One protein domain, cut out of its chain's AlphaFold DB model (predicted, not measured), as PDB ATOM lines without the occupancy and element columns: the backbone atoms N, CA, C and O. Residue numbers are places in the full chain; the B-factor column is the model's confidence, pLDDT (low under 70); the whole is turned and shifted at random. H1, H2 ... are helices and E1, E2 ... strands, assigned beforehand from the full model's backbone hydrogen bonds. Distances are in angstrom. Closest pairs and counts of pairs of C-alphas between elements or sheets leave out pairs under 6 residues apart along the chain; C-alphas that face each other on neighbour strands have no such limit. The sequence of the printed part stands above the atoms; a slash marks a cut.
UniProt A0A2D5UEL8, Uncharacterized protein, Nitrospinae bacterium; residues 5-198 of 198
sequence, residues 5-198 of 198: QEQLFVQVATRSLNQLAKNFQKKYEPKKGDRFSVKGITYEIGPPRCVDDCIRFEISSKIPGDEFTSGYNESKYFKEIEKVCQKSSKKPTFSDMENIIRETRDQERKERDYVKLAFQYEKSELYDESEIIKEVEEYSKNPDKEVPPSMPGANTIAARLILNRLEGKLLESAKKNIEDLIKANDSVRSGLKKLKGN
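This is residues 5 to 198 of the 198 residues of an uncharacterized protein of Nitrospinae bacterium (UniProt A0A2D5UEL8). Picture a strongly twisted sheet of six strands with H1 over one face and H2 over the opposite face, and one very long helix, H5, running past it along the length of the domain. At one end H4 folds back on the first part of H5, and residues 141 to 146 stick out there; elsewhere the ends of E5 and E6, joined by residues 104 to 108, reach out as an arm. The printed part has 194 residues, with five named helices and six named strands in the order H1 E1 E2 E3 E4 H2 E5 E6 H3 H4 H5, class mixed. The sheet is antiparallel and branched at E4; the whole is loose, with a radius of gyration of the C-alphas of 20.2 A, and elongated, spanning 69 by 38 by 32 A.

Start at E4, residues 54 to 62: E2, residues 41 to 45, and E3, residues 49 to 51, lie on one side of it, and E6, residues 109 to 121, on the other side. Look there for N 60 and O 44 at 3.0 A, N 49 and O 56 at 2.8 A, and N 59 and O 117 at 2.9 A, within hydrogen-bond range. Edge strand E1, residues 36 to 38, forms a hairpin with E2, with N 38 and O 41 at 2.9 A; edge strand E5, residues 94 to 103, forms one with E6, with N 96 and O 116 at 2.9 A. H1, residues 5 to 27, is on the sheet at a height of 8.9 A, along the strands. H2, residues 74 to 85, is on the opposite face at a height of 9.2 A, over E5 and E6. The hub, H5, residues 157 to 196, only grazes the sheet, with residues 166 to 186. Its residues 163 to 175 touch H1, closest at the C-alphas of Ser 16 and Leu 171, 5.6 A, at a steep tilt of 43 degrees, the same way. Its residues 180 to 188 touch H2, closest at the C-alphas of Ile 81 and Ala 184, 5.7 A, at a steep tilt of 51 degrees, opposite ways. H3, residues 123 to 126, touches H5, closest at the C-alphas of Leu 126 and Leu 166, 4.9 A. H4, residues 129 to 141, forms a helical hairpin with H5, closest at the C-alphas of Val 136 and Ala 158, 6.2 A. In H1, H2, H4 and H5 every O i to N i+4 pair is within hydrogen-bond range; H3 is too short for one.

Find C-alpha 5 at (-38.739, 1.803, 27.660); from there H1 runs 32.9 A. E4 spans 26.6 A, E5 27.7 A and E6 36.6 A. H5 runs 58.7 A to C-alpha 196 at (-62.402, 48.040, 19.068).

The printed part has no cut; its farthest C-alphas, of Lys 141 and Asn 198, are 70.0 A apart. The links E4 to H2 and H4 to H5 are long. Mean pLDDT of the printed part is 89.0, and residues 100 to 112 and 195 to 198 are under 70.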
ATOM      1  N   GLN A   5     -39.312   0.500  28.001       89.75
ATOM      2  CA  GLN A   5     -38.739   1.803  27.660       89.75
ATOM      3  C   GLN A   5     -39.828   2.868  27.494       89.75
ATOM      4  O   GLN A   5     -39.735   3.934  28.096       89.75
ATOM      5  N   GLU A   6     -40.874   2.572  26.721       91.75
ATOM      6  CA  GLU A   6     -41.998   3.492  26.515       91.75
ATOM      7  C   GLU A   6     -42.705   3.821  27.833       91.75
ATOM      8  O   GLU A   6     -43.025   4.980  28.091       91.75
ATOM      9  N   GLN A   7     -42.901   2.828  28.705       92.44
ATOM     10  CA  GLN A   7     -43.496   3.041  30.026       92.44
ATOM     11  C   GLN A   7     -42.660   4.005  30.877       92.44
ATOM     12  O   GLN A   7     -43.211   4.943  31.456       92.44
ATOM     13  N   LEU A   8     -41.336   3.819  30.913       93.69
ATOM     14  CA  LEU A   8     -40.428   4.709  31.639       93.69
ATOM     15  C   LEU A   8     -40.439   6.125  31.051       93.69
ATOM     16  O   LEU A   8     -40.476   7.104  31.796       93.69
ATOM     17  N   PHE A   9     -40.461   6.248  29.723       94.75
ATOM     18  CA  PHE A   9     -40.481   7.543  29.041       94.75
ATOM     19  C   PHE A   9     -41.777   8.299  29.334       94.75
ATOM     20  O   PHE A   9     -41.727   9.470  29.710       94.75
ATOM     21  N   VAL A  10     -42.932   7.631  29.250       95.00
ATOM     22  CA  VAL A  10     -44.232   8.226  29.596       95.00
ATOM     23  C   VAL A  10     -44.292   8.602  31.073       95.00
ATOM     24  O   VAL A  10     -44.800   9.675  31.403       95.00
ATOM     25  N   GLN A  11     -43.763   7.771  31.973       95.00
ATOM     26  CA  GLN A  11     -43.744   8.065  33.406       95.00
ATOM     27  C   GLN A  11     -42.936   9.332  33.709       95.00
ATOM     28  O   GLN A  11     -43.419  10.220  34.419       95.00
ATOM     29  N   VAL A  12     -41.727   9.433  33.153       95.25
ATOM     30  CA  VAL A  12     -40.872  10.612  33.315       95.25
ATOM     31  C   VAL A  12     -41.535  11.834  32.694       95.25
ATOM     32  O   VAL A  12     -41.699  12.839  33.379       95.25
ATOM     33  N   ALA A  13     -42.027  11.724  31.460       96.56
ATOM     34  CA  ALA A  13     -42.727  12.812  30.793       96.56
ATOM     35  C   ALA A  13     -43.934  13.311  31.596       96.56
ATOM     36  O   ALA A  13     -44.136  14.515  31.744       96.56
ATOM     37  N   THR A  14     -44.720  12.393  32.164       96.56
ATOM     38  CA  THR A  14     -45.888  12.723  32.991       96.56
ATOM     39  C   THR A  14     -45.462  13.520  34.215       96.56
ATOM     40  O   THR A  14     -46.067  14.544  34.533       96.56
ATOM     41  N   ARG A  15     -44.386  13.097  34.888       94.88
ATOM     42  CA  ARG A  15     -43.827  13.832  36.025       94.88
ATOM     43  C   ARG A  15     -43.392  15.240  35.618       94.88
ATOM     44  O   ARG A  15     -43.774  16.194  36.297       94.88
ATOM     45  N   SER A  16     -42.656  15.372  34.515       95.31
ATOM     46  CA  SER A  16     -42.159  16.658  34.016       95.31
ATOM     47  C   SER A  16     -43.301  17.620  33.679       95.31
ATOM     48  O   SER A  16     -43.301  18.765  34.130       95.31
ATOM     49  N   LEU A  17     -44.313  17.157  32.939       97.00
ATOM     50  CA  LEU A  17     -45.456  17.986  32.543       97.00
ATOM     51  C   LEU A  17     -46.334  18.375  33.741       97.00
ATOM     52  O   LEU A  17     -46.746  19.531  33.845       97.00
ATOM     53  N   ASN A  18     -46.531  17.475  34.710       96.19
ATOM     54  CA  ASN A  18     -47.247  17.795  35.949       96.19
ATOM     55  C   ASN A  18     -46.488  18.820  36.804       96.19
ATOM     56  O   ASN A  18     -47.087  19.727  37.387       96.19
ATOM     57  N   GLN A  19     -45.159  18.705  36.887       95.94
ATOM     58  CA  GLN A  19     -44.330  19.708  37.555       95.94
ATOM     59  C   GLN A  19     -44.436  21.065  36.851       95.94
ATOM     60  O   GLN A  19     -44.556  22.095  37.519       95.94
ATOM     61  N   LEU A  20     -44.439  21.076  35.518       97.44
ATOM     62  CA  LEU A  20     -44.605  22.292  34.732       97.44
ATOM     63  C   LEU A  20     -45.962  22.960  34.984       97.44
ATOM     64  O   LEU A  20     -46.001  24.162  35.250       97.44
ATOM     65  N   ALA A  21     -47.051  22.190  34.965       96.38
ATOM     66  CA  ALA A  21     -48.392  22.688  35.262       96.38
ATOM     67  C   ALA A  21     -48.454  23.329  36.657       96.38
ATOM     68  O   ALA A  21     -48.905  24.467  36.801       96.38
ATOM     69  N   LYS A  22     -47.888  22.666  37.675       96.44
ATOM     70  CA  LYS A  22     -47.774  23.214  39.039       96.44
ATOM     71  C   LYS A  22     -46.952  24.501  39.089       96.44
ATOM     72  O   LYS A  22     -47.313  25.431  39.807       96.44
ATOM     73  N   ASN A  23     -45.854  24.583  38.341       96.75
ATOM     74  CA  ASN A  23     -45.045  25.801  38.272       96.75
ATOM     75  C   ASN A  23     -45.835  26.963  37.657       96.75
ATOM     76  O   ASN A  23     -45.778  28.082  38.169       96.75
ATOM     77  N   PHE A  24     -46.622  26.705  36.612       97.75
ATOM     78  CA  PHE A  24     -47.501  27.715  36.030       97.75
ATOM     79  C   PHE A  24     -48.654  28.108  36.956       97.75
ATOM     80  O   PHE A  24     -48.954  29.292  37.050       97.75
ATOM     81  N   GLN A  25     -49.236  27.173  37.706       96.50
ATOM     82  CA  GLN A  25     -50.234  27.472  38.741       96.50
ATOM     83  C   GLN A  25     -49.688  28.307  39.904       96.50
ATOM     84  O   GLN A  25     -50.444  29.046  40.521       96.50
ATOM     85  N   LYS A  26     -48.392  28.195  40.220       96.50
ATOM     86  CA  LYS A  26     -47.728  29.069  41.203       96.50
ATOM     87  C   LYS A  26     -47.448  30.463  40.639       96.50
ATOM     88  O   LYS A  26     -47.486  31.440  41.376       96.50
ATOM     89  N   LYS A  27     -47.112  30.541  39.348       97.12
ATOM     90  CA  LYS A  27     -46.766  31.791  38.653       97.12
ATOM     91  C   LYS A  27     -47.999  32.614  38.264       97.12
ATOM     92  O   LYS A  27     -47.920  33.837  38.193       97.12
ATOM     93  N   TYR A  28     -49.103  31.944  37.960       96.94
ATOM     94  CA  TYR A  28     -50.338  32.520  37.439       96.94
ATOM     95  C   TYR A  28     -51.535  32.133  38.312       96.94
ATOM     96  O   TYR A  28     -51.371  31.541  39.370       96.94
ATOM     97  N   GLU A  29     -52.755  32.480  37.899       95.62
ATOM     98  CA  GLU A  29     -53.947  32.179  38.692       95.62
ATOM     99  C   GLU A  29     -54.312  30.681  38.569       95.62
ATOM    100  O   GLU A  29     -54.633  30.225  37.467       95.62
ATOM    101  N   PRO A  30     -54.295  29.884  39.652       95.44
ATOM    102  CA  PRO A  30     -54.623  28.462  39.581       95.44
ATOM    103  C   PRO A  30     -56.115  28.228  39.294       95.44
ATOM    104  O   PRO A  30     -56.988  28.967  39.754       95.44
ATOM    105  N   LYS A  31     -56.434  27.162  38.552       93.06
ATOM    106  CA  LYS A  31     -57.807  26.693  38.284       93.06
ATOM    107  C   LYS A  31     -57.943  25.212  38.662       93.06
ATOM    108  O   LYS A  31     -56.957  24.525  38.888       93.06
ATOM    109  N   LYS A  32     -59.182  24.698  38.727       88.00
ATOM    110  CA  LYS A  32     -59.463  23.286  39.075       88.00
ATOM    111  C   LYS A  32     -58.682  22.317  38.172       88.00
ATOM    112  O   LYS A  32     -58.808  22.436  36.952       88.00
ATOM    113  N   GLY A  33     -58.035  21.312  38.764       87.44
ATOM    114  CA  GLY A  33     -57.180  20.346  38.061       87.44
ATOM    115  C   GLY A  33     -55.780  20.916  37.838       87.44
ATOM    116  O   GLY A  33     -55.328  21.719  38.646       87.44
ATOM    117  N   ASP A  34     -55.144  20.574  36.719       85.62
ATOM    118  CA  ASP A  34     -53.803  21.055  36.338       85.62
ATOM    119  C   ASP A  34     -53.841  22.338  35.480       85.62
ATOM    120  O   ASP A  34     -52.915  22.673  34.743       85.62
ATOM    121  N   ARG A  35     -54.950  23.081  35.572       93.19
ATOM    122  CA  ARG A  35     -55.218  24.275  34.762       93.19
ATOM    123  C   ARG A  35     -54.772  25.549  35.464       93.19
ATOM    124  O   ARG A  35     -54.816  25.644  36.692       93.19
ATOM    125  N   PHE A  36     -54.428  26.562  34.681       97.31
ATOM    126  CA  PHE A  36     -54.058  27.893  35.169       97.31
ATOM    127  C   PHE A  36     -54.608  28.985  34.246       97.31
ATOM    128  O   PHE A  36     -55.005  28.713  33.117       97.31
ATOM    129  N   SER A  37     -54.686  30.219  34.733       96.62
ATOM    130  CA  SER A  37     -55.282  31.359  34.039       96.62
ATOM    131  C   SER A  37     -54.278  32.495  33.899       96.62
ATOM    132  O   SER A  37     -53.669  32.928  34.877       96.62
ATOM    133  N   VAL A  38     -54.116  32.990  32.671       97.12
ATOM    134  CA  VAL A  38     -53.275  34.147  32.344       97.12
ATOM    135  C   VAL A  38     -54.154  35.193  31.673       97.12
ATOM    136  O   VAL A  38     -54.692  34.958  30.591       97.12
ATOM    137  N   LYS A  39     -54.321  36.351  32.326       94.12
ATOM    138  CA  LYS A  39     -55.147  37.474  31.834       94.12
ATOM    139  C   LYS A  39     -56.562  37.042  31.399       94.12
ATOM    140  O   LYS A  39     -57.052  37.498  30.366       94.12
ATOM    141  N   GLY A  40     -57.187  36.134  32.152       92.06
ATOM    142  CA  GLY A  40     -58.544  35.634  31.892       92.06
ATOM    143  C   GLY A  40     -58.643  34.439  30.932       92.06
ATOM    144  O   GLY A  40     -59.698  33.811  30.870       92.06
ATOM    145  N   ILE A  41     -57.562  34.057  30.237       94.75
ATOM    146  CA  ILE A  41     -57.535  32.840  29.410       94.75
ATOM    147  C   ILE A  41     -57.076  31.660  30.261       94.75
ATOM    148  O   ILE A  41     -56.041  31.731  30.914       94.75
ATOM    149  N   THR A  42     -57.837  30.564  30.231       95.75
ATOM    150  CA  THR A  42     -57.469  29.307  30.900       95.75
ATOM    151  C   THR A  42     -56.618  28.440  29.981       95.75
ATOM    152  O   THR A  42     -57.011  28.223  28.840       95.75
ATOM    153  N   TYR A  43     -55.520  27.907  30.507       96.88
ATOM    154  CA  TYR A  43     -54.581  27.020  29.831       96.88
ATOM    155  C   TYR A  43     -54.519  25.657  30.519       96.88
ATOM    156  O   TYR A  43     -54.779  25.545  31.724       96.88
ATOM    157  N   GLU A  44     -54.144  24.639  29.751       95.62
ATOM    158  CA  GLU A  44     -53.999  23.260  30.211       95.62
ATOM    159  C   GLU A  44     -52.839  22.562  29.493       95.62
ATOM    160  O   GLU A  44     -52.545  22.854  28.330       95.62
ATOM    161  N   ILE A  45     -52.188  21.640  30.201       95.88
ATOM    162  CA  ILE A  45     -51.183  20.726  29.657       95.88
ATOM    163  C   ILE A  45     -51.774  19.322  29.773       95.88
ATOM    164  O   ILE A  45     -52.050  18.856  30.875       95.88
ATOM    165  N   GLY A  46     -52.002  18.677  28.636       94.12
ATOM    166  CA  GLY A  46     -52.516  17.317  28.564       94.12
ATOM    167  C   GLY A  46     -51.453  16.271  28.920       94.12
ATOM    168  O   GLY A  46     -50.249  16.548  28.851       94.12
ATOM    169  N   PRO A  47     -51.880  15.050  29.280       95.19
ATOM    170  CA  PRO A  47     -50.962  13.970  29.611       95.19
ATOM    171  C   PRO A  47     -50.138  13.551  28.382       95.19
ATOM    172  O   PRO A  47     -50.647  13.571  27.255       95.19
ATOM    173  N   PRO A  48     -48.875  13.138  28.573       96.19
ATOM    174  CA  PRO A  48     -48.056  12.646  27.483       96.19
ATOM    175  C   PRO A  48     -48.401  11.193  27.140       96.19
ATOM    176  O   PRO A  48     -48.849  10.414  27.982       96.19
ATOM    177  N   ARG A  49     -48.125  10.811  25.896       95.06
ATOM    178  CA  ARG A  49     -48.237   9.442  25.382       95.06
ATOM    179  C   ARG A  49     -47.084   9.140  24.434       95.06
ATOM    180  O   ARG A  49     -46.603  10.041  23.752       95.06
ATOM    181  N   CYS A  50     -46.681   7.876  24.357       92.00
ATOM    182  CA  CYS A  50     -45.800   7.407  23.292       92.00
ATOM    183  C   CYS A  50     -46.635   7.049  22.058       92.00
ATOM    184  O   CYS A  50     -47.602   6.294  22.162       92.00
ATOM    185  N   VAL A  51     -46.285   7.626  20.911       88.88
ATOM    186  CA  VAL A  51     -46.898   7.357  19.603       88.88
ATOM    187  C   VAL A  51     -45.773   7.336  18.580       88.88
ATOM    188  O   VAL A  51     -45.026   8.308  18.509       88.88
ATOM    189  N   ASP A  52     -45.652   6.246  17.820       85.31
ATOM    190  CA  ASP A  52     -44.639   6.073  16.769       85.31
ATOM    191  C   ASP A  52     -43.219   6.429  17.250       85.31
ATOM    192  O   ASP A  52     -42.524   7.258  16.670       85.31
ATOM    193  N   ASP A  53     -42.827   5.845  18.385       85.50
ATOM    194  CA  ASP A  53     -41.540   6.056  19.065       85.50
ATOM    195  C   ASP A  53     -41.235   7.494  19.534       85.50
ATOM    196  O   ASP A  53     -40.119   7.820  19.941       85.50
ATOM    197  N   CYS A  54     -42.249   8.358  19.539       92.81
ATOM    198  CA  CYS A  54     -42.135   9.749  19.954       92.81
ATOM    199  C   CYS A  54     -42.970  10.038  21.201       92.81
ATOM    200  O   CYS A  54     -44.030   9.445  21.413       92.81
ATOM    201  N   ILE A  55     -42.549  11.022  21.995       96.06
ATOM    202  CA  ILE A  55     -43.372  11.554  23.087       96.06
ATOM    203  C   ILE A  55     -44.287  12.627  22.514       96.06
ATOM    204  O   ILE A  55     -43.823  13.656  22.017       96.06
ATOM    205  N   ARG A  56     -45.597  12.403  22.609       96.50
ATOM    206  CA  ARG A  56     -46.625  13.358  22.205       96.50
ATOM    207  C   ARG A  56     -47.382  13.872  23.416       96.50
ATOM    208  O   ARG A  56     -47.812  13.085  24.253       96.50
ATOM    209  N   PHE A  57     -47.606  15.176  23.471       96.69
ATOM    210  CA  PHE A  57     -48.520  15.800  24.425       96.69
ATOM    211  C   PHE A  57     -49.271  16.949  23.761       96.69
ATOM    212  O   PHE A  57     -48.909  17.419  22.680       96.69
ATOM    213  N   GLU A  58     -50.335  17.386  24.415       96.25
ATOM    214  CA  GLU A  58     -51.216  18.440  23.929       96.25
ATOM    215  C   GLU A  58     -51.200  19.599  24.922       96.25
ATOM    216  O   GLU A  58     -51.106  19.395  26.130       96.25
ATOM    217  N   ILE A  59     -51.281  20.824  24.420       96.38
ATOM    218  CA  ILE A  59     -51.540  22.010  25.234       96.38
ATOM    219  C   ILE A  59     -52.782  22.695  24.693       96.38
ATOM    220  O   ILE A  59     -53.045  22.645  23.489       96.38
ATOM    221  N   SER A  60     -53.540  23.346  25.564       95.62
ATOM    222  CA  SER A  60     -54.728  24.072  25.131       95.62
ATOM    223  C   SER A  60     -54.889  25.411  25.826       95.62
ATOM    224  O   SER A  60     -54.356  25.647  26.913       95.62
ATOM    225  N   SER A  61     -55.628  26.307  25.174       96.12
ATOM    226  CA  SER A  61     -56.049  27.588  25.732       96.12
ATOM    227  C   SER A  61     -57.496  27.884  25.362       96.12
ATOM    228  O   SER A  61     -57.873  27.751  24.198       96.12
ATOM    229  N   LYS A  62     -58.297  28.322  26.335       94.31
ATOM    230  CA  LYS A  62     -59.685  28.741  26.113       94.31
ATOM    231  C   LYS A  62     -59.728  29.929  25.146       94.31
ATOM    232  O   LYS A  62     -59.005  30.904  25.347       94.31
ATOM    233  N   ILE A  63     -60.623  29.890  24.166       93.06
ATOM    234  CA  ILE A  63     -60.900  31.033  23.299       93.06
ATOM    235  C   ILE A  63     -61.736  32.076  24.075       93.06
ATOM    236  O   ILE A  63     -62.763  31.722  24.668       93.06
ATOM    237  N   PRO A  64     -61.312  33.353  24.134       91.69
ATOM    238  CA  PRO A  64     -62.023  34.410  24.858       91.69
ATOM    239  C   PRO A  64     -63.147  35.011  23.996       91.69
ATOM    240  O   PRO A  64     -63.091  36.182  23.625       91.69
ATOM    241  N   GLY A  65     -64.148  34.200  23.634       86.88
ATOM    242  CA  GLY A  65     -65.238  34.616  22.734       86.88
ATOM    243  C   GLY A  65     -66.043  35.821  23.233       86.88
ATOM    244  O   GLY A  65     -66.514  36.639  22.447       86.88
ATOM    245  N   ASP A  66     -66.099  36.006  24.551       85.81
ATOM    246  CA  ASP A  66     -66.688  37.165  25.219       85.81
ATOM    247  C   ASP A  66     -65.980  38.496  24.897       85.81
ATOM    248  O   ASP A  66     -66.555  39.571  25.063       85.81
ATOM    249  N   GLU A  67     -64.744  38.451  24.392       87.31
ATOM    250  CA  GLU A  67     -63.980  39.635  24.002       87.31
ATOM    251  C   GLU A  67     -64.153  40.022  22.530       87.31
ATOM    252  O   GLU A  67     -63.605  41.045  22.110       87.31
ATOM    253  N   PHE A  68     -64.891  39.260  21.726       88.31
ATOM    254  CA  PHE A  68     -64.977  39.502  20.286       88.31
ATOM    255  C   PHE A  68     -65.850  40.714  19.930       88.31
ATOM    256  O   PHE A  68     -66.729  41.133  20.682       88.31
ATOM    257  N   THR A  69     -65.544  41.348  18.798       83.44
ATOM    258  CA  THR A  69     -66.394  42.371  18.169       83.44
ATOM    259  C   THR A  69     -67.416  41.725  17.245       83.44
ATOM    260  O   THR A  69     -67.267  40.564  16.859       83.44
ATOM    261  N   SER A  70     -68.434  42.484  16.828       78.00
ATOM    262  CA  SER A  70     -69.343  42.026  15.776       78.00
ATOM    263  C   SER A  70     -68.545  41.631  14.523       78.00
ATOM    264  O   SER A  70     -67.699  42.373  14.027       78.00
ATOM    265  N   GLY A  71     -68.767  40.407  14.037       80.81
ATOM    266  CA  GLY A  71     -68.074  39.864  12.864       80.81
ATOM    267  C   GLY A  71     -66.718  39.196  13.134       80.81
ATOM    268  O   GLY A  71     -66.121  38.666  12.188       80.81
ATOM    269  N   TYR A  72     -66.236  39.163  14.380       87.31
ATOM    270  CA  TYR A  72     -65.130  38.298  14.797       87.31
ATOM    271  C   TYR A  72     -65.675  37.050  15.507       87.31
ATOM    272  O   TYR A  72     -66.703  37.118  16.173       87.31
ATOM    273  N   ASN A  73     -65.030  35.902  15.309       89.19
ATOM    274  CA  ASN A  73     -65.485  34.622  15.849       89.19
ATOM    275  C   ASN A  73     -64.306  33.705  16.193       89.19
ATOM    276  O   ASN A  73     -63.148  33.988  15.873       89.19
ATOM    277  N   GLU A  74     -64.625  32.585  16.823       89.44
ATOM    278  CA  GLU A  74     -63.698  31.592  17.356       89.44
ATOM    279  C   GLU A  74     -62.824  31.004  16.247       89.44
ATOM    280  O   GLU A  74     -61.614  30.871  16.415       89.44
ATOM    281  N   SER A  75     -63.403  30.766  15.067       89.50
ATOM    282  CA  SER A  75     -62.674  30.265  13.898       89.50
ATOM    283  C   SER A  75     -61.597  31.243  13.414       89.50
ATOM    284  O   SER A  75     -60.481  30.829  13.088       89.50
ATOM    285  N   LYS A  76     -61.894  32.550  13.378       91.44
ATOM    286  CA  LYS A  76     -60.902  33.586  13.040       91.44
ATOM    287  C   LYS A  76     -59.806  33.662  14.101       91.44
ATOM    288  O   LYS A  76     -58.633  33.669  13.731       91.44
ATOM    289  N   TYR A  77     -60.183  33.632  15.381       93.31
ATOM    290  CA  TYR A  77     -59.231  33.609  16.493       93.31
ATOM    291  C   TYR A  77     -58.269  32.429  16.383       93.31
ATOM    292  O   TYR A  77     -57.053  32.608  16.390       93.31
ATOM    293  N   PHE A  78     -58.815  31.223  16.214       93.69
ATOM    294  CA  PHE A  78     -58.047  29.998  16.058       93.69
ATOM    295  C   PHE A  78     -57.054  30.103  14.897       93.69
ATOM    296  O   PHE A  78     -55.866  29.866  15.096       93.69
ATOM    297  N   LYS A  79     -57.502  30.543  13.712       92.88
ATOM    298  CA  LYS A  79     -56.627  30.705  12.537       92.88
ATOM    299  C   LYS A  79     -55.501  31.710  12.768       92.88
ATOM    300  O   LYS A  79     -54.412  31.547  12.221       92.88
ATOM    301  N   GLU A  80     -55.742  32.777  13.525       94.31
ATOM    302  CA  GLU A  80     -54.697  33.748  13.858       94.31
ATOM    303  C   GLU A  80     -53.688  33.174  14.856       94.31
ATOM    304  O   GLU A  80     -52.483  33.313  14.634       94.31
ATOM    305  N   ILE A  81     -54.151  32.461  15.888       94.94
ATOM    306  CA  ILE A  81     -53.269  31.751  16.826       94.94
ATOM    307  C   ILE A  81     -52.436  30.703  16.092       94.94
ATOM    308  O   ILE A  81     -51.215  30.690  16.230       94.94
ATOM    309  N   GLU A  82     -53.066  29.877  15.257       93.12
ATOM    310  CA  GLU A  82     -52.403  28.859  14.447       93.12
ATOM    311  C   GLU A  82     -51.295  29.476  13.587       93.12
ATOM    312  O   GLU A  82     -50.156  29.016  13.628       93.12
ATOM    313  N   LYS A  83     -51.570  30.581  12.883       92.81
ATOM    314  CA  LYS A  83     -50.558  31.293  12.082       92.81
ATOM    315  C   LYS A  83     -49.367  31.780  12.903       92.81
ATOM    316  O   LYS A  83     -48.252  31.805  12.380       92.81
ATOM    317  N   VAL A  84     -49.583  32.218  14.144       92.31
ATOM    318  CA  VAL A  84     -48.492  32.641  15.033       92.31
ATOM    319  C   VAL A  84     -47.707  31.423  15.519       92.31
ATOM    320  O   VAL A  84     -46.481  31.413  15.427       92.31
ATOM    321  N   CYS A  85     -48.394  30.371  15.962       91.38
ATOM    322  CA  CYS A  85     -47.772  29.144  16.451       91.38
ATOM    323  C   CYS A  85     -47.038  28.360  15.352       91.38
ATOM    324  O   CYS A  85     -46.049  27.706  15.641       91.38
ATOM    325  N   GLN A  86     -47.425  28.471  14.080       90.38
ATOM    326  CA  GLN A  86     -46.680  27.871  12.962       90.38
ATOM    327  C   GLN A  86     -45.321  28.548  12.691       90.38
ATOM    328  O   GLN A  86     -44.505  28.026  11.927       90.38
ATOM    329  N   LYS A  87     -45.055  29.702  13.319       89.69
ATOM    330  CA  LYS A  87     -43.772  30.419  13.255       89.69
ATOM    331  C   LYS A  87     -42.875  30.167  14.474       89.69
ATOM    332  O   LYS A  87     -41.782  30.729  14.527       89.69
ATOM    333  N   SER A  88     -43.314  29.376  15.458       88.06
ATOM    334  CA  SER A  88     -42.484  29.024  16.617       88.06
ATOM    335  C   SER A  88     -41.324  28.108  16.209       88.06
ATOM    336  O   SER A  88     -41.327  27.494  15.140       88.06
ATOM    337  N   SER A  89     -40.316  27.990  17.081       86.94
ATOM    338  CA  SER A  89     -39.158  27.125  16.806       86.94
ATOM    339  C   SER A  89     -39.539  25.648  16.711       86.94
ATOM    340  O   SER A  89     -39.002  24.931  15.876       86.94
ATOM    341  N   LYS A  90     -40.466  25.197  17.565       92.50
ATOM    342  CA  LYS A  90     -41.071  23.869  17.484       92.50
ATOM    343  C   LYS A  90     -42.512  24.055  17.049       92.50
ATOM    344  O   LYS A  90     -43.318  24.573  17.818       92.50
ATOM    345  N   LYS A  91     -42.820  23.649  15.820       94.00
ATOM    346  CA  LYS A  91     -44.177  23.731  15.280       94.00
ATOM    347  C   LYS A  91     -45.051  22.645  15.909       94.00
ATOM    348  O   LYS A  91     -44.558  21.531  16.120       94.00
ATOM    349  N   PRO A  92     -46.326  22.938  16.203       94.50
ATOM    350  CA  PRO A  92     -47.266  21.895  16.569       94.50
ATOM    351  C   PRO A  92     -47.439  20.938  15.385       94.50
ATOM    352  O   PRO A  92     -47.550  21.372  14.237       94.50
ATOM    353  N   THR A  93     -47.445  19.635  15.658       93.44
ATOM    354  CA  THR A  93     -47.705  18.610  14.635       93.44
ATOM    355  C   THR A  93     -49.169  18.577  14.229       93.44
ATOM    356  O   THR A  93     -49.494  18.157  13.122       93.44
ATOM    357  N   PHE A  94     -50.048  19.028  15.118       91.19
ATOM    358  CA  PHE A  94     -51.473  19.132  14.876       91.19
ATOM    359  C   PHE A  94     -52.051  20.307  15.668       91.19
ATOM    360  O   PHE A  94     -51.631  20.569  16.798       91.19
ATOM    361  N   SER A  95     -53.007  21.004  15.072       91.81
ATOM    362  CA  SER A  95     -53.753  22.112  15.664       91.81
ATOM    363  C   SER A  95     -55.239  21.871  15.444       91.81
ATOM    364  O   SER A  95     -55.646  21.494  14.349       91.81
ATOM    365  N   ASP A  96     -56.041  22.092  16.481       90.44
ATOM    366  CA  ASP A  96     -57.485  21.877  16.430       90.44
ATOM    367  C   ASP A  96     -58.245  22.905  17.266       90.44
ATOM    368  O   ASP A  96     -57.713  23.468  18.232       90.44
ATOM    369  N   MET A  97     -59.498  23.131  16.885       88.06
ATOM    370  CA  MET A  97     -60.454  23.922  17.643       88.06
ATOM    371  C   MET A  97     -61.410  22.958  18.345       88.06
ATOM    372  O   MET A  97     -62.386  22.489  17.765       88.06
ATOM    373  N   GLU A  98     -61.106  22.632  19.601       78.94
ATOM    374  CA  GLU A  98     -61.899  21.683  20.379       78.94
ATOM    375  C   GLU A  98     -63.104  22.401  20.999       78.94
ATOM    376  O   GLU A  98     -62.938  23.290  21.841       78.94
ATOM    377  N   ASN A  99     -64.316  22.005  20.606       73.38
ATOM    378  CA  ASN A  99     -65.551  22.486  21.216       73.38
ATOM    379  C   ASN A  99     -65.947  21.563  22.376       73.38
ATOM    380  O   ASN A  99     -66.320  20.404  22.179       73.38
ATOM    381  N   ILE A 100     -65.864  22.071  23.607       60.66
ATOM    382  CA  ILE A 100     -66.316  21.343  24.794       60.66
ATOM    383  C   ILE A 100     -67.740  21.790  25.122       60.66
ATOM    384  O   ILE A 100     -67.939  22.836  25.746       60.66
ATOM    385  N   ILE A 101     -68.724  20.964  24.766       55.41
ATOM    386  CA  ILE A 101     -70.123  21.144  25.169       55.41
ATOM    387  C   ILE A 101     -70.284  20.621  26.600       55.41
ATOM    388  O   ILE A 101     -70.118  19.429  26.865       55.41
ATOM    389  N   ARG A 102     -70.605  21.503  27.555       49.72
ATOM    390  CA  ARG A 102     -71.027  21.094  28.905       49.72
ATOM    391  C   ARG A 102     -72.494  21.422  29.117       49.72
ATOM    392  O   ARG A 102     -72.861  22.595  29.122       49.72
ATOM    393  N   GLU A 103     -73.297  20.394  29.361       45.16
ATOM    394  CA  GLU A 103     -74.643  20.549  29.911       45.16
ATOM    395  C   GLU A 103     -74.512  20.868  31.407       45.16
ATOM    396  O   GLU A 103     -73.943  20.094  32.183       45.16
ATOM    397  N   THR A 104     -74.938  22.063  31.819       52.16
ATOM    398  CA  THR A 104     -74.999  22.416  33.242       52.16
ATOM    399  C   THR A 104     -76.283  21.869  33.871       52.16
ATOM    400  O   THR A 104     -77.233  21.509  33.178       52.16
ATOM    401  N   ARG A 105     -76.331  21.825  35.213       53.09
ATOM    402  CA  ARG A 105     -77.535  21.426  35.971       53.09
ATOM    403  C   ARG A 105     -78.766  22.291  35.650       53.09
ATOM    404  O   ARG A 105     -79.878  21.832  35.875       53.09
ATOM    405  N   ASP A 106     -78.554  23.476  35.081       57.41
ATOM    406  CA  ASP A 106     -79.588  24.452  34.723       57.41
ATOM    407  C   ASP A 106     -80.063  24.323  33.259       57.41
ATOM    408  O   ASP A 106     -80.682  25.242  32.736       57.41
ATOM    409  N   GLN A 107     -79.746  23.218  32.566       47.84
ATOM    410  CA  GLN A 107     -80.043  22.995  31.137       47.84
ATOM    411  C   GLN A 107     -79.404  24.014  30.165       47.84
ATOM    412  O   GLN A 107     -79.650  23.958  28.960       47.84
ATOM    413  N   GLU A 108     -78.521  24.898  30.638       48.06
ATOM    414  CA  GLU A 108     -77.706  25.748  29.766       48.06
ATOM    415  C   GLU A 108     -76.578  24.921  29.132       48.06
ATOM    416  O   GLU A 108     -75.667  24.431  29.811       48.06
ATOM    417  N   ARG A 109     -76.592  24.804  27.801       50.50
ATOM    418  CA  ARG A 109     -75.435  24.326  27.040       50.50
ATOM    419  C   ARG A 109     -74.373  25.418  27.025       50.50
ATOM    420  O   ARG A 109     -74.558  26.464  26.411       50.50
ATOM    421  N   LYS A 110     -73.252  25.182  27.711       54.94
ATOM    422  CA  LYS A 110     -72.065  26.043  27.619       54.94
ATOM    423  C   LYS A 110     -71.089  25.410  26.649       54.94
ATOM    424  O   LYS A 110     -70.355  24.498  27.028       54.94
ATOM    425  N   GLU A 111     -71.104  25.909  25.423       62.31
ATOM    426  CA  GLU A 111     -70.073  25.636  24.429       62.31
ATOM    427  C   GLU A 111     -68.836  26.459  24.786       62.31
ATOM    428  O   GLU A 111     -68.917  27.643  25.130       62.31
ATOM    429  N   ARG A 112     -67.682  25.800  24.831       68.25
ATOM    430  CA  ARG A 112     -66.403  26.463  25.065       68.25
ATOM    431  C   ARG A 112     -65.420  25.958  24.039       68.25
ATOM    432  O   ARG A 112     -64.999  24.807  24.129       68.25
ATOM    433  N   ASP A 113     -65.027  26.840  23.138       84.69
ATOM    434  CA  ASP A 113     -63.985  26.539  22.174       84.69
ATOM    435  C   ASP A 113     -62.604  26.738  22.796       84.69
ATOM    436  O   ASP A 113     -62.327  27.704  23.520       84.69
ATOM    437  N   TYR A 114     -61.730  25.782  22.525       91.12
ATOM    438  CA  TYR A 114     -60.337  25.791  22.925       91.12
ATOM    439  C   TYR A 114     -59.470  25.711  21.679       91.12
ATOM    440  O   TYR A 114     -59.729  24.921  20.776       91.12
ATOM    441  N   VAL A 115     -58.390  26.486  21.662       94.00
ATOM    442  CA  VAL A 115     -57.269  26.186  20.774       94.00
ATOM    443  C   VAL A 115     -56.502  25.038  21.401       94.00
ATOM    444  O   VAL A 115     -56.084  25.150  22.555       94.00
ATOM    445  N   LYS A 116     -56.291  23.966  20.647       95.50
ATOM    446  CA  LYS A 116     -55.513  22.805  21.060       95.50
ATOM    447  C   LYS A 116     -54.361  22.582  20.101       95.50
ATOM    448  O   LYS A 116     -54.549  22.563  18.891       95.50
ATOM    449  N   LEU A 117     -53.165  22.419  20.651       96.25
ATOM    450  CA  LEU A 117     -51.934  22.215  19.900       96.25
ATOM    451  C   LEU A 117     -51.262  20.933  20.387       96.25
ATOM    452  O   LEU A 117     -50.955  20.809  21.574       96.25
ATOM    453  N   ALA A 118     -51.015  19.994  19.481       96.12
ATOM    454  CA  ALA A 118     -50.255  18.786  19.762       96.12
ATOM    455  C   ALA A 118     -48.790  18.977  19.368       96.12
ATOM    456  O   ALA A 118     -48.477  19.517  18.306       96.12
ATOM    457  N   PHE A 119     -47.890  18.487  20.213       96.94
ATOM    458  CA  PHE A 119     -46.456  18.485  19.965       96.94
ATOM    459  C   PHE A 119     -45.922  17.072  20.065       96.94
ATOM    460  O   PHE A 119     -46.323  16.315  20.945       96.94
ATOM    461  N   GLN A 120     -44.994  16.746  19.174       96.31
ATOM    462  CA  GLN A 120     -44.318  15.460  19.128       96.31
ATOM    463  C   GLN A 120     -42.814  15.682  19.192       96.31
ATOM    464  O   GLN A 120     -42.292  16.538  18.476       96.31
ATOM    465  N   TYR A 121     -42.155  14.921  20.055       96.25
ATOM    466  CA  TYR A 121     -40.714  14.952  20.243       96.25
ATOM    467  C   TYR A 121     -40.135  13.574  19.971       96.25
ATOM    468  O   TYR A 121     -40.520  12.596  20.622       96.25
ATOM    469  N   GLU A 122     -39.228  13.516  19.007       95.00
ATOM    470  CA  GLU A 122     -38.421  12.331  18.747       95.00
ATOM    471  C   GLU A 122     -37.378  12.151  19.855       95.00
ATOM    472  O   GLU A 122     -36.989  13.101  20.536       95.00
ATOM    473  N   LYS A 123     -36.890  10.922  20.037       91.62
ATOM    474  CA  LYS A 123     -35.852  10.622  21.036       91.62
ATOM    475  C   LYS A 123     -34.581  11.442  20.818       91.62
ATOM    476  O   LYS A 123     -34.042  11.979  21.781       91.62
ATOM    477  N   SER A 124     -34.180  11.597  19.559       93.00
ATOM    478  CA  SER A 124     -33.039  12.404  19.111       93.00
ATOM    479  C   SER A 124     -33.148  13.883  19.500       93.00
ATOM    480  O   SER A 124     -32.134  14.550  19.675       93.00
ATOM    481  N   GLU A 125     -34.365  14.409  19.677       93.81
ATOM    482  CA  GLU A 125     -34.593  15.782  20.149       93.81
ATOM    483  C   GLU A 125     -34.473  15.909  21.676       93.81
ATOM    484  O   GLU A 125     -34.327  17.013  22.205       93.81
ATOM    485  N   LEU A 126     -34.576  14.790  22.395       94.50
ATOM    486  CA  LEU A 126     -34.625  14.740  23.856       94.50
ATOM    487  C   LEU A 126     -33.283  14.324  24.464       94.50
ATOM    488  O   LEU A 126     -32.951  14.765  25.566       94.50
ATOM    489  N   TYR A 127     -32.511  13.494  23.765       93.69
ATOM    490  CA  TYR A 127     -31.159  13.101  24.147       93.69
ATOM    491  C   TYR A 127     -30.351  12.614  22.933       93.69
ATOM    492  O   TYR A 127     -30.903  12.080  21.975       93.69
ATOM    493  N   ASP A 128     -29.027  12.760  23.005       94.38
ATOM    494  CA  ASP A 128     -28.082  12.236  22.014       94.38
ATOM    495  C   ASP A 128     -27.436  10.941  22.529       94.38
ATOM    496  O   ASP A 128     -26.774  10.936  23.568       94.38
ATOM    497  N   GLU A 129     -27.627   9.832  21.814       92.62
ATOM    498  CA  GLU A 129     -27.092   8.520  22.205       92.62
ATOM    499  C   GLU A 129     -25.562   8.469  22.214       92.62
ATOM    500  O   GLU A 129     -24.971   7.820  23.079       92.62
ATOM    501  N   SER A 130     -24.903   9.176  21.297       94.12
ATOM    502  CA  SER A 130     -23.442   9.210  21.224       94.12
ATOM    503  C   SER A 130     -22.836   9.940  22.424       94.12
ATOM    504  O   SER A 130     -21.803   9.522  22.948       94.12
ATOM    505  N   GLU A 131     -23.498  10.993  22.907       94.06
ATOM    506  CA  GLU A 131     -23.103  11.687  24.133       94.06
ATOM    507  C   GLU A 131     -23.322  10.816  25.372       94.06
ATOM    508  O   GLU A 131     -22.453  10.772  26.242       94.06
ATOM    509  N   ILE A 132     -24.433  10.072  25.434       94.06
ATOM    510  CA  ILE A 132     -24.693   9.122  26.526       94.06
ATOM    511  C   ILE A 132     -23.579   8.076  26.605       94.06
ATOM    512  O   ILE A 132     -23.067   7.810  27.690       94.06
ATOM    513  N   ILE A 133     -23.187   7.491  25.470       93.75
ATOM    514  CA  ILE A 133     -22.130   6.470  25.426       93.75
ATOM    515  C   ILE A 133     -20.809   7.045  25.949       93.75
ATOM    516  O   ILE A 133     -20.185   6.437  26.820       93.75
ATOM    517  N   LYS A 134     -20.422   8.243  25.492       93.25
ATOM    518  CA  LYS A 134     -19.207   8.926  25.965       93.25
ATOM    519  C   LYS A 134     -19.238   9.161  27.475       93.25
ATOM    520  O   LYS A 134     -18.267   8.852  28.158       93.25
ATOM    521  N   GLU A 135     -20.355   9.646  28.014       92.31
ATOM    522  CA  GLU A 135     -20.481   9.876  29.456       92.31
ATOM    523  C   GLU A 135     -20.409   8.574  30.260       92.31
ATOM    524  O   GLU A 135     -19.750   8.529  31.299       92.31
ATOM    525  N   VAL A 136     -21.031   7.493  29.785       92.25
ATOM    526  CA  VAL A 136     -20.957   6.175  30.438       92.25
ATOM    527  C   VAL A 136     -19.519   5.646  30.469       92.25
ATOM    528  O   VAL A 136     -19.082   5.097  31.487       92.25
ATOM    529  N   GLU A 137     -18.756   5.834  29.391       91.56
ATOM    530  CA  GLU A 137     -17.332   5.496  29.374       91.56
ATOM    531  C   GLU A 137     -16.524   6.338  30.365       91.56
ATOM    532  O   GLU A 137     -15.632   5.812  31.032       91.56
ATOM    533  N   GLU A 138     -16.828   7.631  30.495       89.88
ATOM    534  CA  GLU A 138     -16.180   8.495  31.488       89.88
ATOM    535  C   GLU A 138     -16.447   8.026  32.920       89.88
ATOM    536  O   GLU A 138     -15.515   7.974  33.719       89.88
ATOM    537  N   TYR A 139     -17.682   7.631  33.241       88.44
ATOM    538  CA  TYR A 139     -18.017   7.057  34.550       88.44
ATOM    539  C   TYR A 139     -17.275   5.747  34.819       88.44
ATOM    540  O   TYR A 139     -16.882   5.475  35.948       88.44
ATOM    541  N   SER A 140     -17.042   4.950  33.776       84.50
ATOM    542  CA  SER A 140     -16.266   3.711  33.891       84.50
ATOM    543  C   SER A 140     -14.778   3.981  34.150       84.50
ATOM    544  O   SER A 140     -14.112   3.187  34.809       84.50
ATOM    545  N   LYS A 141     -14.252   5.104  33.642       88.88
ATOM    546  CA  LYS A 141     -12.853   5.533  33.812       88.88
ATOM    547  C   LYS A 141     -12.619   6.328  35.101       88.88
ATOM    548  O   LYS A 141     -11.481   6.398  35.554       88.88
ATOM    549  N   ASN A 142     -13.662   6.923  35.681       86.75
ATOM    550  CA  ASN A 142     -13.579   7.739  36.889       86.75
ATOM    551  C   ASN A 142     -14.675   7.354  37.908       86.75
ATOM    552  O   ASN A 142     -15.752   7.959  37.905       86.75
ATOM    553  N   PRO A 143     -14.403   6.369  38.786       77.00
ATOM    554  CA  PRO A 143     -15.372   5.856  39.759       77.00
ATOM    555  C   PRO A 143     -15.843   6.884  40.798       77.00
ATOM    556  O   PRO A 143     -16.921   6.715  41.362       77.00
ATOM    557  N   ASP A 144     -15.063   7.945  41.032       81.00
ATOM    558  CA  ASP A 144     -15.366   8.988  42.020       81.00
ATOM    559  C   ASP A 144     -16.271  10.103  41.457       81.00
ATOM    560  O   ASP A 144     -16.688  11.005  42.187       81.00
ATOM    561  N   LYS A 145     -16.586  10.074  40.152       83.75
ATOM    562  CA  LYS A 145     -17.460  11.066  39.508       83.75
ATOM    563  C   LYS A 145     -18.887  10.944  40.051       83.75
ATOM    564  O   LYS A 145     -19.449   9.851  40.113       83.75
ATOM    565  N   GLU A 146     -19.507  12.081  40.373       83.19
ATOM    566  CA  GLU A 146     -20.889  12.120  40.863       83.19
ATOM    567  C   GLU A 146     -21.844  11.484  39.846       83.19
ATOM    568  O   GLU A 146     -21.962  11.927  38.697       83.19
ATOM    569  N   VAL A 147     -22.503  10.403  40.267       84.75
ATOM    570  CA  VAL A 147     -23.407   9.645  39.405       84.75
ATOM    571  C   VAL A 147     -24.697  10.421  39.137       84.75
ATOM    572  O   VAL A 147     -25.161  11.176  39.992       84.75
ATOM    573  N   PRO A 148     -25.342  10.195  37.982       85.94
ATOM    574  CA  PRO A 148     -26.593  10.859  37.655       85.94
ATOM    575  C   PRO A 148     -27.686  10.534  38.682       85.94
ATOM    576  O   PRO A 148     -27.714   9.404  39.202       85.94
ATOM    577  N   PRO A 149     -28.633  11.464  38.914       88.12
ATOM    578  CA  PRO A 149     -29.738  11.248  39.835       88.12
ATOM    579  C   PRO A 149     -30.462   9.929  39.560       88.12
ATOM    580  O   PRO A 149     -30.707   9.552  38.408       88.12
ATOM    581  N   SER A 150     -30.807   9.211  40.630       87.62
ATOM    582  CA  SER A 150     -31.543   7.954  40.514       87.62
ATOM    583  C   SER A 150     -32.918   8.195  39.901       87.62
ATOM    584  O   SER A 150     -33.673   9.041  40.381       87.62
ATOM    585  N   MET A 151     -33.273   7.391  38.903       87.00
ATOM    586  CA  MET A 151     -34.591   7.429  38.275       87.00
ATOM    587  C   MET A 151     -35.325   6.114  38.555       87.00
ATOM    588  O   MET A 151     -34.729   5.047  38.380       87.00
ATOM    589  N   PRO A 152     -36.596   6.150  39.005       85.50
ATOM    590  CA  PRO A 152     -37.391   4.939  39.192       85.50
ATOM    591  C   PRO A 152     -37.381   4.073  37.929       85.50
ATOM    592  O   PRO A 152     -37.606   4.574  36.832       85.50
ATOM    593  N   GLY A 153     -37.085   2.781  38.085       85.75
ATOM    594  CA  GLY A 153     -37.000   1.835  36.968       85.75
ATOM    595  C   GLY A 153     -35.709   1.892  36.135       85.75
ATOM    596  O   GLY A 153     -35.550   1.065  35.244       85.75
ATOM    597  N   ALA A 154     -34.760   2.788  36.441       90.81
ATOM    598  CA  ALA A 154     -33.445   2.847  35.795       90.81
ATOM    599  C   ALA A 154     -32.322   2.361  36.726       90.81
ATOM    600  O   ALA A 154     -31.835   3.081  37.608       90.81
ATOM    601  N   ASN A 155     -31.876   1.125  36.501       88.25
ATOM    602  CA  ASN A 155     -30.811   0.479  37.273       88.25
ATOM    603  C   ASN A 155     -29.403   0.655  36.672       88.25
ATOM    604  O   ASN A 155     -28.428   0.376  37.364       88.25
ATOM    605  N   THR A 156     -29.275   1.153  35.439       91.56
ATOM    606  CA  THR A 156     -27.979   1.436  34.797       91.56
ATOM    607  C   THR A 156     -27.689   2.938  34.738       91.56
ATOM    608  O   THR A 156     -28.608   3.758  34.705       91.56
ATOM    609  N   ILE A 157     -26.402   3.309  34.687       91.56
ATOM    610  CA  ILE A 157     -25.974   4.710  34.502       91.56
ATOM    611  C   ILE A 157     -26.537   5.265  33.189       91.56
ATOM    612  O   ILE A 157     -27.118   6.345  33.188       91.56
ATOM    613  N   ALA A 158     -26.461   4.488  32.104       92.69
ATOM    614  CA  ALA A 158     -27.013   4.863  30.803       92.69
ATOM    615  C   ALA A 158     -28.513   5.191  30.886       92.69
ATOM    616  O   ALA A 158     -28.940   6.258  30.448       92.69
ATOM    617  N   ALA A 159     -29.312   4.318  31.514       93.19
ATOM    618  CA  ALA A 159     -30.746   4.547  31.662       93.19
ATOM    619  C   ALA A 159     -31.038   5.799  32.502       93.19
ATOM    620  O   ALA A 159     -31.925   6.578  32.157       93.19
ATOM    621  N   ARG A 160     -30.271   6.042  33.575       94.31
ATOM    622  CA  ARG A 160     -30.416   7.267  34.374       94.31
ATOM    623  C   ARG A 160     -30.093   8.509  33.555       94.31
ATOM    624  O   ARG A 160     -30.864   9.460  33.611       94.31
ATOM    625  N   LEU A 161     -28.998   8.512  32.795       94.38
ATOM    626  CA  LEU A 161     -28.627   9.645  31.946       94.38
ATOM    627  C   LEU A 161     -29.714   9.954  30.916       94.38
ATOM    628  O   LEU A 161     -30.165  11.095  30.836       94.38
ATOM    629  N   ILE A 162     -30.191   8.934  30.196       95.38
ATOM    630  CA  ILE A 162     -31.253   9.078  29.193       95.38
ATOM    631  C   ILE A 162     -32.502   9.694  29.824       95.38
ATOM    632  O   ILE A 162     -33.003  10.708  29.339       95.38
ATOM    633  N   LEU A 163     -32.989   9.126  30.931       95.62
ATOM    634  CA  LEU A 163     -34.216   9.600  31.567       95.62
ATOM    635  C   LEU A 163     -34.073  11.013  32.158       95.62
ATOM    636  O   LEU A 163     -35.017  11.793  32.066       95.62
ATOM    637  N   ASN A 164     -32.920  11.364  32.739       94.69
ATOM    638  CA  ASN A 164     -32.679  12.716  33.263       94.69
ATOM    639  C   ASN A 164     -32.615  13.759  32.134       94.69
ATOM    640  O   ASN A 164     -33.203  14.835  32.250       94.69
ATOM    641  N   ARG A 165     -31.934  13.447  31.021       95.12
ATOM    642  CA  ARG A 165     -31.865  14.346  29.858       95.12
ATOM    643  C   ARG A 165     -33.234  14.534  29.216       95.12
ATOM    644  O   ARG A 165     -33.634  15.671  28.970       95.12
ATOM    645  N   LEU A 166     -33.972  13.438  29.046       95.31
ATOM    646  CA  LEU A 166     -35.350  13.444  28.564       95.31
ATOM    647  C   LEU A 166     -36.238  14.337  29.434       95.31
ATOM    648  O   LEU A 166     -36.931  15.199  28.898       95.31
ATOM    649  N   GLU A 167     -36.192  14.180  30.760       95.19
ATOM    650  CA  GLU A 167     -36.941  15.025  31.698       95.19
ATOM    651  C   GLU A 167     -36.608  16.509  31.524       95.19
ATOM    652  O   GLU A 167     -37.512  17.331  31.360       95.19
ATOM    653  N   GLY A 168     -35.317  16.852  31.538       95.31
ATOM    654  CA  GLY A 168     -34.865  18.237  31.439       95.31
ATOM    655  C   GLY A 168     -35.266  18.885  30.115       95.31
ATOM    656  O   GLY A 168     -35.852  19.972  30.106       95.31
ATOM    657  N   LYS A 169     -35.006  18.203  28.993       96.06
ATOM    658  CA  LYS A 169     -35.301  18.726  27.654       96.06
ATOM    659  C   LYS A 169     -36.785  18.800  27.355       96.06
ATOM    660  O   LYS A 169     -37.234  19.794  26.776       96.06
ATOM    661  N   LEU A 170     -37.566  17.815  27.792       96.38
ATOM    662  CA  LEU A 170     -39.014  17.866  27.640       96.38
ATOM    663  C   LEU A 170     -39.616  18.999  28.478       96.38
ATOM    664  O   LEU A 170     -40.458  19.738  27.971       96.38
ATOM    665  N   LEU A 171     -39.166  19.179  29.725       96.19
ATOM    666  CA  LEU A 171     -39.624  20.267  30.593       96.19
ATOM    667  C   LEU A 171     -39.334  21.644  29.978       96.19
ATOM    668  O   LEU A 171     -40.219  22.502  29.944       96.19
ATOM    669  N   GLU A 172     -38.111  21.850  29.480       96.56
ATOM    670  CA  GLU A 172     -37.683  23.087  28.818       96.56
ATOM    671  C   GLU A 172     -38.539  23.372  27.574       96.56
ATOM    672  O   GLU A 172     -39.095  24.465  27.420       96.56
ATOM    673  N   SER A 173     -38.708  22.364  26.720       96.25
ATOM    674  CA  SER A 173     -39.426  22.500  25.453       96.25
ATOM    675  C   SER A 173     -40.930  22.695  25.660       96.25
ATOM    676  O   SER A 173     -41.537  23.573  25.047       96.25
ATOM    677  N   ALA A 174     -41.543  21.956  26.587       96.94
ATOM    678  CA  ALA A 174     -42.952  22.126  26.933       96.94
ATOM    679  C   ALA A 174     -43.232  23.502  27.555       96.94
ATOM    680  O   ALA A 174     -44.237  24.135  27.221       96.94
ATOM    681  N   LYS A 175     -42.327  24.007  28.407       97.44
ATOM    682  CA  LYS A 175     -42.424  25.367  28.952       97.44
ATOM    683  C   LYS A 175     -42.429  26.397  27.830       97.44
ATOM    684  O   LYS A 175     -43.298  27.268  27.817       97.44
ATOM    685  N   LYS A 176     -41.498  26.274  26.881       96.81
ATOM    686  CA  LYS A 176     -41.410  27.170  25.726       96.81
ATOM    687  C   LYS A 176     -42.683  27.130  24.882       96.81
ATOM    688  O   LYS A 176     -43.225  28.183  24.573       96.81
ATOM    689  N   ASN A 177     -43.211  25.940  24.594       97.06
ATOM    690  CA  ASN A 177     -44.451  25.779  23.832       97.06
ATOM    691  C   ASN A 177     -45.643  26.497  24.488       97.06
ATOM    692  O   ASN A 177     -46.413  27.172  23.805       97.06
ATOM    693  N   ILE A 178     -45.781  26.392  25.814       97.12
ATOM    694  CA  ILE A 178     -46.822  27.106  26.567       97.12
ATOM    695  C   ILE A 178     -46.595  28.618  26.538       97.12
ATOM    696  O   ILE A 178     -47.535  29.378  26.314       97.12
ATOM    697  N   GLU A 179     -45.362  29.074  26.757       96.62
ATOM    698  CA  GLU A 179     -45.035  30.501  26.715       96.62
ATOM    699  C   GLU A 179     -45.290  31.102  25.328       96.62
ATOM    700  O   GLU A 179     -45.787  32.224  25.231       96.62
ATOM    701  N   ASP A 180     -45.021  30.353  24.261       96.62
ATOM    702  CA  ASP A 180     -45.309  30.763  22.890       96.62
ATOM    703  C   ASP A 180     -46.821  30.822  22.621       96.62
ATOM    704  O   ASP A 180     -47.286  31.786  22.011       96.62
ATOM    705  N   LEU A 181     -47.617  29.884  23.151       97.06
ATOM    706  CA  LEU A 181     -49.083  29.954  23.082       97.06
ATOM    707  C   LEU A 181     -49.646  31.153  23.867       97.06
ATOM    708  O   LEU A 181     -50.566  31.826  23.398       97.06
ATOM    709  N   ILE A 182     -49.094  31.466  25.042       97.12
ATOM    710  CA  ILE A 182     -49.478  32.661  25.815       97.12
ATOM    711  C   ILE A 182     -49.170  33.931  25.010       97.12
ATOM    712  O   ILE A 182     -50.025  34.810  24.893       97.12
ATOM    713  N   LYS A 183     -47.976  34.022  24.408       96.00
ATOM    714  CA  LYS A 183     -47.588  35.161  23.559       96.00
ATOM    715  C   LYS A 183     -48.473  35.283  22.321       96.00
ATOM    716  O   LYS A 183     -48.834  36.399  21.952       96.00
ATOM    717  N   ALA A 184     -48.837  34.164  21.693       95.88
ATOM    718  CA  ALA A 184     -49.753  34.152  20.558       95.88
ATOM    719  C   ALA A 184     -51.116  34.739  20.949       95.88
ATOM    720  O   ALA A 184     -51.600  35.658  20.289       95.88
ATOM    721  N   ASN A 185     -51.677  34.295  22.078       96.44
ATOM    722  CA  ASN A 185     -52.915  34.846  22.629       96.44
ATOM    723  C   ASN A 185     -52.799  36.349  22.935       96.44
ATOM    724  O   ASN A 185     -53.682  37.122  22.566       96.44
ATOM    725  N   ASP A 186     -51.704  36.788  23.558       94.88
ATOM    726  CA  ASP A 186     -51.461  38.208  23.833       94.88
ATOM    727  C   ASP A 186     -51.388  39.047  22.542       94.88
ATOM    728  O   ASP A 186     -51.935  40.153  22.486       94.88
ATOM    729  N   SER A 187     -50.743  38.524  21.495       93.56
ATOM    730  CA  SER A 187     -50.603  39.194  20.199       93.56
ATOM    731  C   SER A 187     -51.951  39.351  19.491       93.56
ATOM    732  O   SER A 187     -52.321  40.471  19.127       93.56
ATOM    733  N   VAL A 188     -52.717  38.262  19.377       93.19
ATOM    734  CA  VAL A 188     -54.042  38.261  18.737       93.19
ATOM    735  C   VAL A 188     -55.018  39.162  19.499       93.19
ATOM    736  O   VAL A 188     -55.652  40.038  18.906       93.19
ATOM    737  N   ARG A 189     -55.067  39.063  20.836       91.25
ATOM    738  CA  ARG A 189     -55.916  39.940  21.668       91.25
ATOM    739  C   ARG A 189     -55.549  41.414  21.556       91.25
ATOM    740  O   ARG A 189     -56.431  42.271  21.585       91.25
ATOM    741  N   SER A 190     -54.265  41.737  21.420       88.62
ATOM    742  CA  SER A 190     -53.836  43.125  21.209       88.62
ATOM    743  C   SER A 190     -54.307  43.663  19.854       88.62
ATOM    744  O   SER A 190     -54.688  44.831  19.765       88.62
ATOM    745  N   GLY A 191     -54.340  42.817  18.817       85.44
ATOM    746  CA  GLY A 191     -54.956  43.134  17.526       85.44
ATOM    747  C   GLY A 191     -56.455  43.420  17.649       85.44
ATOM    748  O   GLY A 191     -56.922  44.450  17.165       85.44
ATOM    749  N   LEU A 192     -57.187  42.583  18.391       84.50
ATOM    750  CA  LEU A 192     -58.621  42.770  18.654       84.50
ATOM    751  C   LEU A 192     -58.937  44.093  19.360       84.50
ATOM    752  O   LEU A 192     -59.881  44.787  18.989       84.50
ATOM    753  N   LYS A 193     -58.135  44.482  20.357       78.62
ATOM    754  CA  LYS A 193     -58.324  45.759  21.065       78.62
ATOM    755  C   LYS A 193     -58.151  46.970  20.149       78.62
ATOM    756  O   LYS A 193     -58.890  47.935  20.298       78.62
ATOM    757  N   LYS A 194     -57.222  46.914  19.189       76.88
ATOM    758  CA  LYS A 194     -57.052  47.976  18.182       76.88
ATOM    759  C   LYS A 194     -58.263  48.084  17.254       76.88
ATOM    760  O   LYS A 194     -58.644  49.189  16.907       76.88
ATOM    761  N   LEU A 195     -58.891  46.957  16.908       67.81
ATOM    762  CA  LEU A 195     -60.124  46.940  16.112       67.81
ATOM    763  C   LEU A 195     -61.343  47.494  16.873       67.81
ATOM    764  O   LEU A 195     -62.268  47.966  16.232       67.81
ATOM    765  N   LYS A 196     -61.352  47.441  18.215       64.62
ATOM    766  CA  LYS A 196     -62.402  48.040  19.068       64.62
ATOM    767  C   LYS A 196     -62.254  49.548  19.287       64.62
ATOM    768  O   LYS A 196     -63.210  50.182  19.712       64.62
ATOM    769  N   GLY A 197     -61.042  50.078  19.120       59.22
ATOM    770  CA  GLY A 197     -60.714  51.485  19.370       59.22
ATOM    771  C   GLY A 197     -60.806  52.393  18.141       59.22
ATOM    772  O   GLY A 197     -60.552  53.586  18.282       59.22
ATOM    773  N   ASN A 198     -61.137  51.829  16.975       45.72
ATOM    774  CA  ASN A 198     -61.466  52.530  15.731       45.72
ATOM    775  C   ASN A 198     -62.971  52.438  15.475       45.72
ATOM    776  O   ASN A 198     -63.492  53.352  14.804       45.72
TER     777      ASN A 198